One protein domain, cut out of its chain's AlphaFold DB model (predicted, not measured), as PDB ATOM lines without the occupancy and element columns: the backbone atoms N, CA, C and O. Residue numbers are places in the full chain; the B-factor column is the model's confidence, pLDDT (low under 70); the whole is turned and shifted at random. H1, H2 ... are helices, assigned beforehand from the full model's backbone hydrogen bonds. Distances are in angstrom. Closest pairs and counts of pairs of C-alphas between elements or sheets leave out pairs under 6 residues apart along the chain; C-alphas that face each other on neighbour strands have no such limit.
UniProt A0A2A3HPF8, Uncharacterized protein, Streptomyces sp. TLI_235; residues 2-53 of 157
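What this domain is: This is residues 2 to 53 of the 157 residues of an uncharacterized protein of Streptomyces sp. TLI_235 (UniProt A0A2A3HPF8). What does the model look like at first sight? One helix, H1, is held off at one end of an outstretched link, residues 15 to 24, and a small hairpin of two helices, H2 and H3, side by side, makes the other end. Residues 2 to 8 and 11 to 14 of H1 stick out from the rest, together with residues 15 and 16. What is it built of? The printed part has 52 residues, with three named helices in the order H1, H2, H3 and no named strand, and its class is all helix. Is it compact? It is loose, with a radius of gyration of the C-alphas of 13.5 A, and it spans 37 by 24 by 18 A, only just elongated.

How they stand to each other: What does the first helix meet? H1, residues 2 to 14, touches no helix; it is apart from H2, residues 25 to 30, and from H3, residues 41 to 50. Residues 2 to 8 and 11 to 16 stand free, of which 2 to 8 and 11 to 14 belong to H1. How do the other two helices stand to each other? H2 and H3 touch, with the closest C-alphas, those of Leu 27 and Trp 48, 6.5 A apart. They form a helical hairpin, opposite ways at a shallow tilt of 15 degrees, and their centres are 11.1 A apart. What do the backbone N and O atoms show? In H1, H2 and H3 every O i to N i+4 pair is within hydrogen-bond range.

Where its parts are: Where does the first helix lie? H1 runs from Leu 2, with its C-alpha at (35.301, 32.566, 29.010), to Glu 14, and is 18.4 A long from first to last C-alpha. Where is the second? H2 runs from Arg 25, with its C-alpha at (29.627, 30.803, 43.812), to Thr 30 and measures 8.6 A from first to last C-alpha. And the third? H3 runs from Glu 41 to Ala 50, whose C-alpha is at (17.262, 37.804, 43.579), and measures 14.2 A from first to last C-alpha.

The domain as a whole: How far does it reach? The two C-alphas farthest apart, those of Glu 14 and Pro 42, are 37.0 A from each other. Without the stretches that stand free, the body has 39 residues and spans 33 by 23 by 11 A. Is the chain interrupted, and are the links long? The printed part, residues 2 to 53, has no cut. The links H1 to H2 and H2 to H3 are short, each with 10 residues. How confident is the model? The mean pLDDT of the printed part is 90.0, and no printed residue is under 70.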
ATOM      1  N   LEU A   2      36.445  33.493  28.873       76.19
ATOM      2  CA  LEU A   2      35.301  32.566  29.010       76.19
ATOM      3  C   LEU A   2      35.696  31.118  28.673       76.19
ATOM      4  O   LEU A   2      35.304  30.200  29.383       76.19
ATOM      5  N   GLU A   3      36.529  30.945  27.649       81.44
ATOM      6  CA  GLU A   3      37.100  29.653  27.243       81.44
ATOM      7  C   GLU A   3      37.947  29.034  28.361       81.44
ATOM      8  O   GLU A   3      37.729  27.883  28.719       81.44
ATOM      9  N   ASP A   4      38.805  29.824  29.015       83.19
ATOM     10  CA  ASP A   4      39.604  29.357  30.161       83.19
ATOM     11  C   ASP A   4      38.723  28.901  31.333       83.19
ATOM     12  O   ASP A   4      38.991  27.897  31.990       83.19
ATOM     13  N   ARG A   5      37.628  29.628  31.589       81.62
ATOM     14  CA  ARG A   5      36.644  29.254  32.613       81.62
ATOM     15  C   ARG A   5      35.915  27.968  32.251       81.62
ATOM     16  O   ARG A   5      35.663  27.162  33.138       81.62
ATOM     17  N   HIS A   6      35.572  27.789  30.979       86.19
ATOM     18  CA  HIS A   6      34.966  26.556  30.495       86.19
ATOM     19  C   HIS A   6      35.929  25.376  30.665       86.19
ATOM     20  O   HIS A   6      35.544  24.372  31.256       86.19
ATOM     21  N   ALA A   7      37.190  25.522  30.250       89.94
ATOM     22  CA  ALA A   7      38.215  24.494  30.410       89.94
ATOM     23  C   ALA A   7      38.409  24.090  31.882       89.94
ATOM     24  O   ALA A   7      38.425  22.901  32.195       89.94
ATOM     25  N   ALA A   8      38.467  25.065  32.798       87.56
ATOM     26  CA  ALA A   8      38.576  24.801  34.232       87.56
ATOM     27  C   ALA A   8      37.371  24.017  34.782       87.56
ATOM     28  O   ALA A   8      37.552  23.031  35.491       87.56
ATOM     29  N   VAL A   9      36.144  24.410  34.418       86.31
ATOM     30  CA  VAL A   9      34.922  23.705  34.843       86.31
ATOM     31  C   VAL A   9      34.868  22.284  34.271       86.31
ATOM     32  O   VAL A   9      34.447  21.361  34.965       86.31
ATOM     33  N   MET A  10      35.312  22.089  33.027       90.81
ATOM     34  CA  MET A  10      35.380  20.759  32.416       90.81
ATOM     35  C   MET A  10      36.393  19.858  33.128       90.81
ATOM     36  O   MET A  10      36.078  18.700  33.389       90.81
ATOM     37  N   ALA A  11      37.559  20.387  33.507       91.25
ATOM     38  CA  ALA A  11      38.555  19.645  34.278       91.25
ATOM     39  C   ALA A  11      38.057  19.290  35.693       91.25
ATOM     40  O   ALA A  11      38.216  18.153  36.128       91.25
ATOM     41  N   GLU A  12      37.404  20.226  36.394       89.31
ATOM     42  CA  GLU A  12      36.776  19.971  37.702       89.31
ATOM     43  C   GLU A  12      35.709  18.868  37.602       89.31
ATOM     44  O   GLU A  12      35.674  17.958  38.434       89.31
ATOM     45  N   ARG A  13      34.876  18.905  36.552       89.62
ATOM     46  CA  ARG A  13      33.869  17.872  36.276       89.62
ATOM     47  C   ARG A  13      34.506  16.506  36.026       89.62
ATOM     48  O   ARG A  13      34.019  15.525  36.581       89.62
ATOM     49  N   GLU A  14      35.554  16.440  35.208       93.25
ATOM     50  CA  GLU A  14      36.253  15.186  34.890       93.25
ATOM     51  C   GLU A  14      36.934  14.583  36.127       93.25
ATOM     52  O   GLU A  14      36.915  13.373  36.326       93.25
ATOM     53  N   ALA A  15      37.440  15.429  37.028       93.12
ATOM     54  CA  ALA A  15      37.975  15.017  38.324       93.12
ATOM     55  C   ALA A  15      36.893  14.628  39.359       93.12
ATOM     56  O   ALA A  15      37.225  14.302  40.498       93.12
ATOM     57  N   GLY A  16      35.602  14.683  39.005       91.75
ATOM     58  CA  GLY A  16      34.485  14.359  39.900       91.75
ATOM     59  C   GLY A  16      34.123  15.459  40.908       91.75
ATOM     60  O   GLY A  16      33.304  15.234  41.799       91.75
ATOM     61  N   HIS A  17      34.684  16.663  40.780       87.62
ATOM     62  CA  HIS A  17      34.433  17.792  41.674       87.62
ATOM     63  C   HIS A  17      33.381  18.739  41.089       87.62
ATOM     64  O   HIS A  17      33.694  19.733  40.440       87.62
ATOM     65  N   VAL A  18      32.099  18.466  41.348       81.69
ATOM     66  CA  VAL A  18      31.000  19.343  40.909       81.69
ATOM     67  C   VAL A  18      30.511  20.205  42.073       81.69
ATOM     68  O   VAL A  18      29.830  19.727  42.978       81.69
ATOM     69  N   VAL A  19      30.827  21.503  42.041       79.69
ATOM     70  CA  VAL A  19      30.377  22.467  43.059       79.69
ATOM     71  C   VAL A  19      29.114  23.187  42.586       79.69
ATOM     72  O   VAL A  19      29.164  24.052  41.709       79.69
ATOM     73  N   VAL A  20      27.971  22.876  43.200       82.56
ATOM     74  CA  VAL A  20      26.682  23.510  42.881       82.56
ATOM     75  C   VAL A  20      26.331  24.554  43.937       82.56
ATOM     76  O   VAL A  20      26.117  24.232  45.102       82.56
ATOM     77  N   VAL A  21      26.229  25.820  43.524       84.19
ATOM     78  CA  VAL A  21      25.856  26.932  44.413       84.19
ATOM     79  C   VAL A  21      24.673  27.697  43.830       84.19
ATOM     80  O   VAL A  21      24.814  28.467  42.875       84.19
ATOM     81  N   ARG A  22      23.494  27.530  44.436       83.56
ATOM     82  CA  ARG A  22      22.280  28.257  44.040       83.56
ATOM     83  C   ARG A  22      22.411  29.737  44.416       83.56
ATOM     84  O   ARG A  22      22.568  30.061  45.586       83.56
ATOM     85  N   GLY A  23      22.319  30.630  43.430       83.56
ATOM     86  CA  GLY A  23      22.589  32.068  43.603       83.56
ATOM     87  C   GLY A  23      24.021  32.474  43.232       83.56
ATOM     88  O   GLY A  23      24.315  33.659  43.152       83.56
ATOM     89  N   GLY A  24      24.896  31.508  42.924       87.56
ATOM     90  CA  GLY A  24      26.202  31.740  42.311       87.56
ATOM     91  C   GLY A  24      27.380  31.749  43.288       87.56
ATOM     92  O   GLY A  24      27.438  32.530  44.235       87.56
ATOM     93  N   ARG A  25      28.402  30.935  42.996       88.75
ATOM     94  CA  ARG A  25      29.627  30.803  43.812       88.75
ATOM     95  C   ARG A  25      30.296  32.145  44.132       88.75
ATOM     96  O   ARG A  25      30.782  32.339  45.240       88.75
ATOM     97  N   ARG A  26      30.293  33.094  43.187       88.31
ATOM     98  CA  ARG A  26      30.882  34.426  43.396       88.31
ATOM     99  C   ARG A  26      30.196  35.182  44.534       88.31
ATOM    100  O   ARG A  26      30.898  35.699  45.391       88.31
ATOM    101  N   LEU A  27      28.861  35.216  44.562       91.00
ATOM    102  CA  LEU A  27      28.128  35.903  45.628       91.00
ATOM    103  C   LEU A  27      28.357  35.224  46.980       91.00
ATOM    104  O   LEU A  27      28.565  35.928  47.963       91.00
ATOM    105  N   LEU A  28      28.412  33.890  47.033       90.94
ATOM    106  CA  LEU A  28      28.776  33.176  48.261       90.94
ATOM    107  C   LEU A  28      30.159  33.610  48.773       90.94
ATOM    108  O   LEU A  28      30.285  34.025  49.918       90.94
ATOM    109  N   ASN A  29      31.176  33.615  47.909       90.81
ATOM    110  CA  ASN A  29      32.529  34.028  48.292       90.81
ATOM    111  C   ASN A  29      32.589  35.505  48.722       90.81
ATOM    112  O   ASN A  29      33.317  35.862  49.651       90.81
ATOM    113  N   THR A  30      31.793  36.369  48.083       92.56
ATOM    114  CA  THR A  30      31.664  37.781  48.458       92.56
ATOM    115  C   THR A  30      31.089  37.965  49.865       92.56
ATOM    116  O   THR A  30      31.445  38.938  50.523       92.56
ATOM    117  N   ARG A  31      30.283  37.026  50.387       92.81
ATOM    118  CA  ARG A  31      29.737  37.106  51.757       92.81
ATOM    119  C   ARG A  31      30.817  37.211  52.833       92.81
ATOM    120  O   ARG A  31      30.575  37.826  53.873       92.81
ATOM    121  N   HIS A  32      31.977  36.608  52.586       92.12
ATOM    122  CA  HIS A  32      33.123  36.627  53.494       92.12
ATOM    123  C   HIS A  32      34.024  37.855  53.296       92.12
ATOM    124  O   HIS A  32      34.863  38.130  54.141       92.12
ATOM    125  N   ASN A  33      33.838  38.610  52.206       93.12
ATOM    126  CA  ASN A  33      34.698  39.726  51.798       93.12
ATOM    127  C   ASN A  33      33.874  40.974  51.435       93.12
ATOM    128  O   ASN A  33      34.124  41.636  50.426       93.12
ATOM    129  N   LEU A  34      32.861  41.281  52.248       93.69
ATOM    130  CA  LEU A  34      31.888  42.346  51.984       93.69
ATOM    131  C   LEU A  34      32.531  43.735  51.865       93.69
ATOM    132  O   LEU A  34      32.223  44.464  50.925       93.69
ATOM    133  N   THR A  35      33.483  44.060  52.743       91.50
ATOM    134  CA  THR A  35      34.209  45.341  52.718       91.50
ATOM    135  C   THR A  35      34.967  45.538  51.407       91.50
ATOM    136  O   THR A  35      34.842  46.582  50.774       91.50
ATOM    137  N   ALA A  36      35.701  44.516  50.952       92.62
ATOM    138  CA  ALA A  36      36.447  44.570  49.693       92.62
ATOM    139  C   ALA A  36      35.521  44.674  48.471       92.62
ATOM    140  O   ALA A  36      35.864  45.305  47.476       92.62
ATOM    141  N   ALA A  37      34.328  44.077  48.557       90.00
ATOM    142  CA  ALA A  37      33.295  44.176  47.533       90.00
ATOM    143  C   ALA A  37      32.427  45.442  47.644       90.00
ATOM    144  O   ALA A  37      31.512  45.595  46.838       90.00
ATOM    145  N   GLN A  38      32.687  46.317  48.624       93.31
ATOM    146  CA  GLN A  38      31.906  47.527  48.903       93.31
ATOM    147  C   GLN A  38      30.399  47.244  49.052       93.31
ATOM    148  O   GLN A  38      29.551  47.998  48.578       93.31
ATOM    149  N   LEU A  39      30.057  46.130  49.703       93.62
ATOM    150  CA  LEU A  39      28.679  45.715  49.947       93.62
ATOM    151  C   LEU A  39      28.393  45.640  51.437       93.62
ATOM    152  O   LEU A  39      29.189  45.130  52.216       93.62
ATOM    153  N   THR A  40      27.202  46.073  51.827       95.12
ATOM    154  CA  THR A  40      26.654  45.745  53.145       95.12
ATOM    155  C   THR A  40      26.034  44.345  53.123       95.12
ATOM    156  O   THR A  40      25.657  43.828  52.066       95.12
ATOM    157  N   GLU A  41      25.880  43.719  54.293       95.56
ATOM    158  CA  GLU A  41      25.190  42.427  54.382       95.56
ATOM    159  C   GLU A  41      23.759  42.472  53.806       95.56
ATOM    160  O   GLU A  41      23.419  41.565  53.041       95.56
ATOM    161  N   PRO A  42      22.915  43.480  54.105       95.62
ATOM    162  CA  PRO A  42      21.573  43.550  53.531       95.62
ATOM    163  C   PRO A  42      21.579  43.634  52.000       95.62
ATOM    164  O   PRO A  42      20.825  42.918  51.344       95.62
ATOM    165  N   GLN A  43      22.475  44.437  51.413       93.81
ATOM    166  CA  GLN A  43      22.617  44.527  49.954       93.81
ATOM    167  C   GLN A  43      23.077  43.198  49.349       93.81
ATOM    168  O   GLN A  43      22.565  42.767  48.315       93.81
ATOM    169  N   TRP A  44      24.023  42.518  49.999       95.06
ATOM    170  CA  TRP A  44      24.431  41.179  49.592       95.06
ATOM    171  C   TRP A  44      23.262  40.193  49.655       95.06
ATOM    172  O   TRP A  44      23.060  39.434  48.710       95.06
ATOM    173  N   ARG A  45      22.472  40.217  50.733       94.62
ATOM    174  CA  ARG A  45      21.334  39.312  50.936       94.62
ATOM    175  C   ARG A  45      20.284  39.494  49.849       94.62
ATOM    176  O   ARG A  45      19.853  38.505  49.260       94.62
ATOM    177  N   GLN A  46      19.959  40.741  49.522       94.56
ATOM    178  CA  GLN A  46      19.052  41.072  48.426       94.56
ATOM    179  C   GLN A  46      19.556  40.509  47.086       94.56
ATOM    180  O   GLN A  46      18.812  39.820  46.389       94.56
ATOM    181  N   ARG A  47      20.837  40.733  46.749       94.12
ATOM    182  CA  ARG A  47      21.471  40.172  45.537       94.12
ATOM    183  C   ARG A  47      21.430  38.644  45.537       94.12
ATOM    184  O   ARG A  47      21.120  38.023  44.524       94.12
ATOM    185  N   TRP A  48      21.731  38.037  46.681       93.75
ATOM    186  CA  TRP A  48      21.755  36.592  46.875       93.75
ATOM    187  C   TRP A  48      20.372  35.969  46.667       93.75
ATOM    188  O   TRP A  48      20.271  34.906  46.058       93.75
ATOM    189  N   GLU A  49      19.310  36.613  47.150       94.38
ATOM    190  CA  GLU A  49      17.923  36.173  46.970       94.38
ATOM    191  C   GLU A  49      17.441  36.336  45.536       94.38
ATOM    192  O   GLU A  49      16.989  35.359  44.935       94.38
ATOM    193  N   ALA A  50      17.641  37.518  44.956       94.69
ATOM    194  CA  ALA A  50      17.262  37.804  43.579       94.69
ATOM    195  C   ALA A  50      17.965  36.887  42.567       94.69
ATOM    196  O   ALA A  50      17.332  36.405  41.633       94.69
ATOM    197  N   ALA A  51      19.241  36.542  42.785       92.50
ATOM    198  CA  ALA A  51      19.969  35.599  41.929       92.50
ATOM    199  C   ALA A  51      19.329  34.196  41.880       92.50
ATOM    200  O   ALA A  51      19.611  33.405  40.976       92.50
ATOM    201  N   ARG A  52      18.466  33.864  42.850       93.19
ATOM    202  CA  ARG A  52      17.712  32.604  42.915       93.19
ATOM    203  C   ARG A  52      16.297  32.726  42.352       93.19
ATOM    204  O   ARG A  52      15.631  31.697  42.218       93.19
ATOM    205  N   TRP A  53      15.854  33.939  42.030       93.81
ATOM    206  CA  TRP A  53      14.567  34.248  41.417       93.81
ATOM    207  C   TRP A  53      14.737  34.394  39.908       93.81
ATOM    208  O   TRP A  53      14.886  35.490  39.371       93.81
TER     209      TRP A  53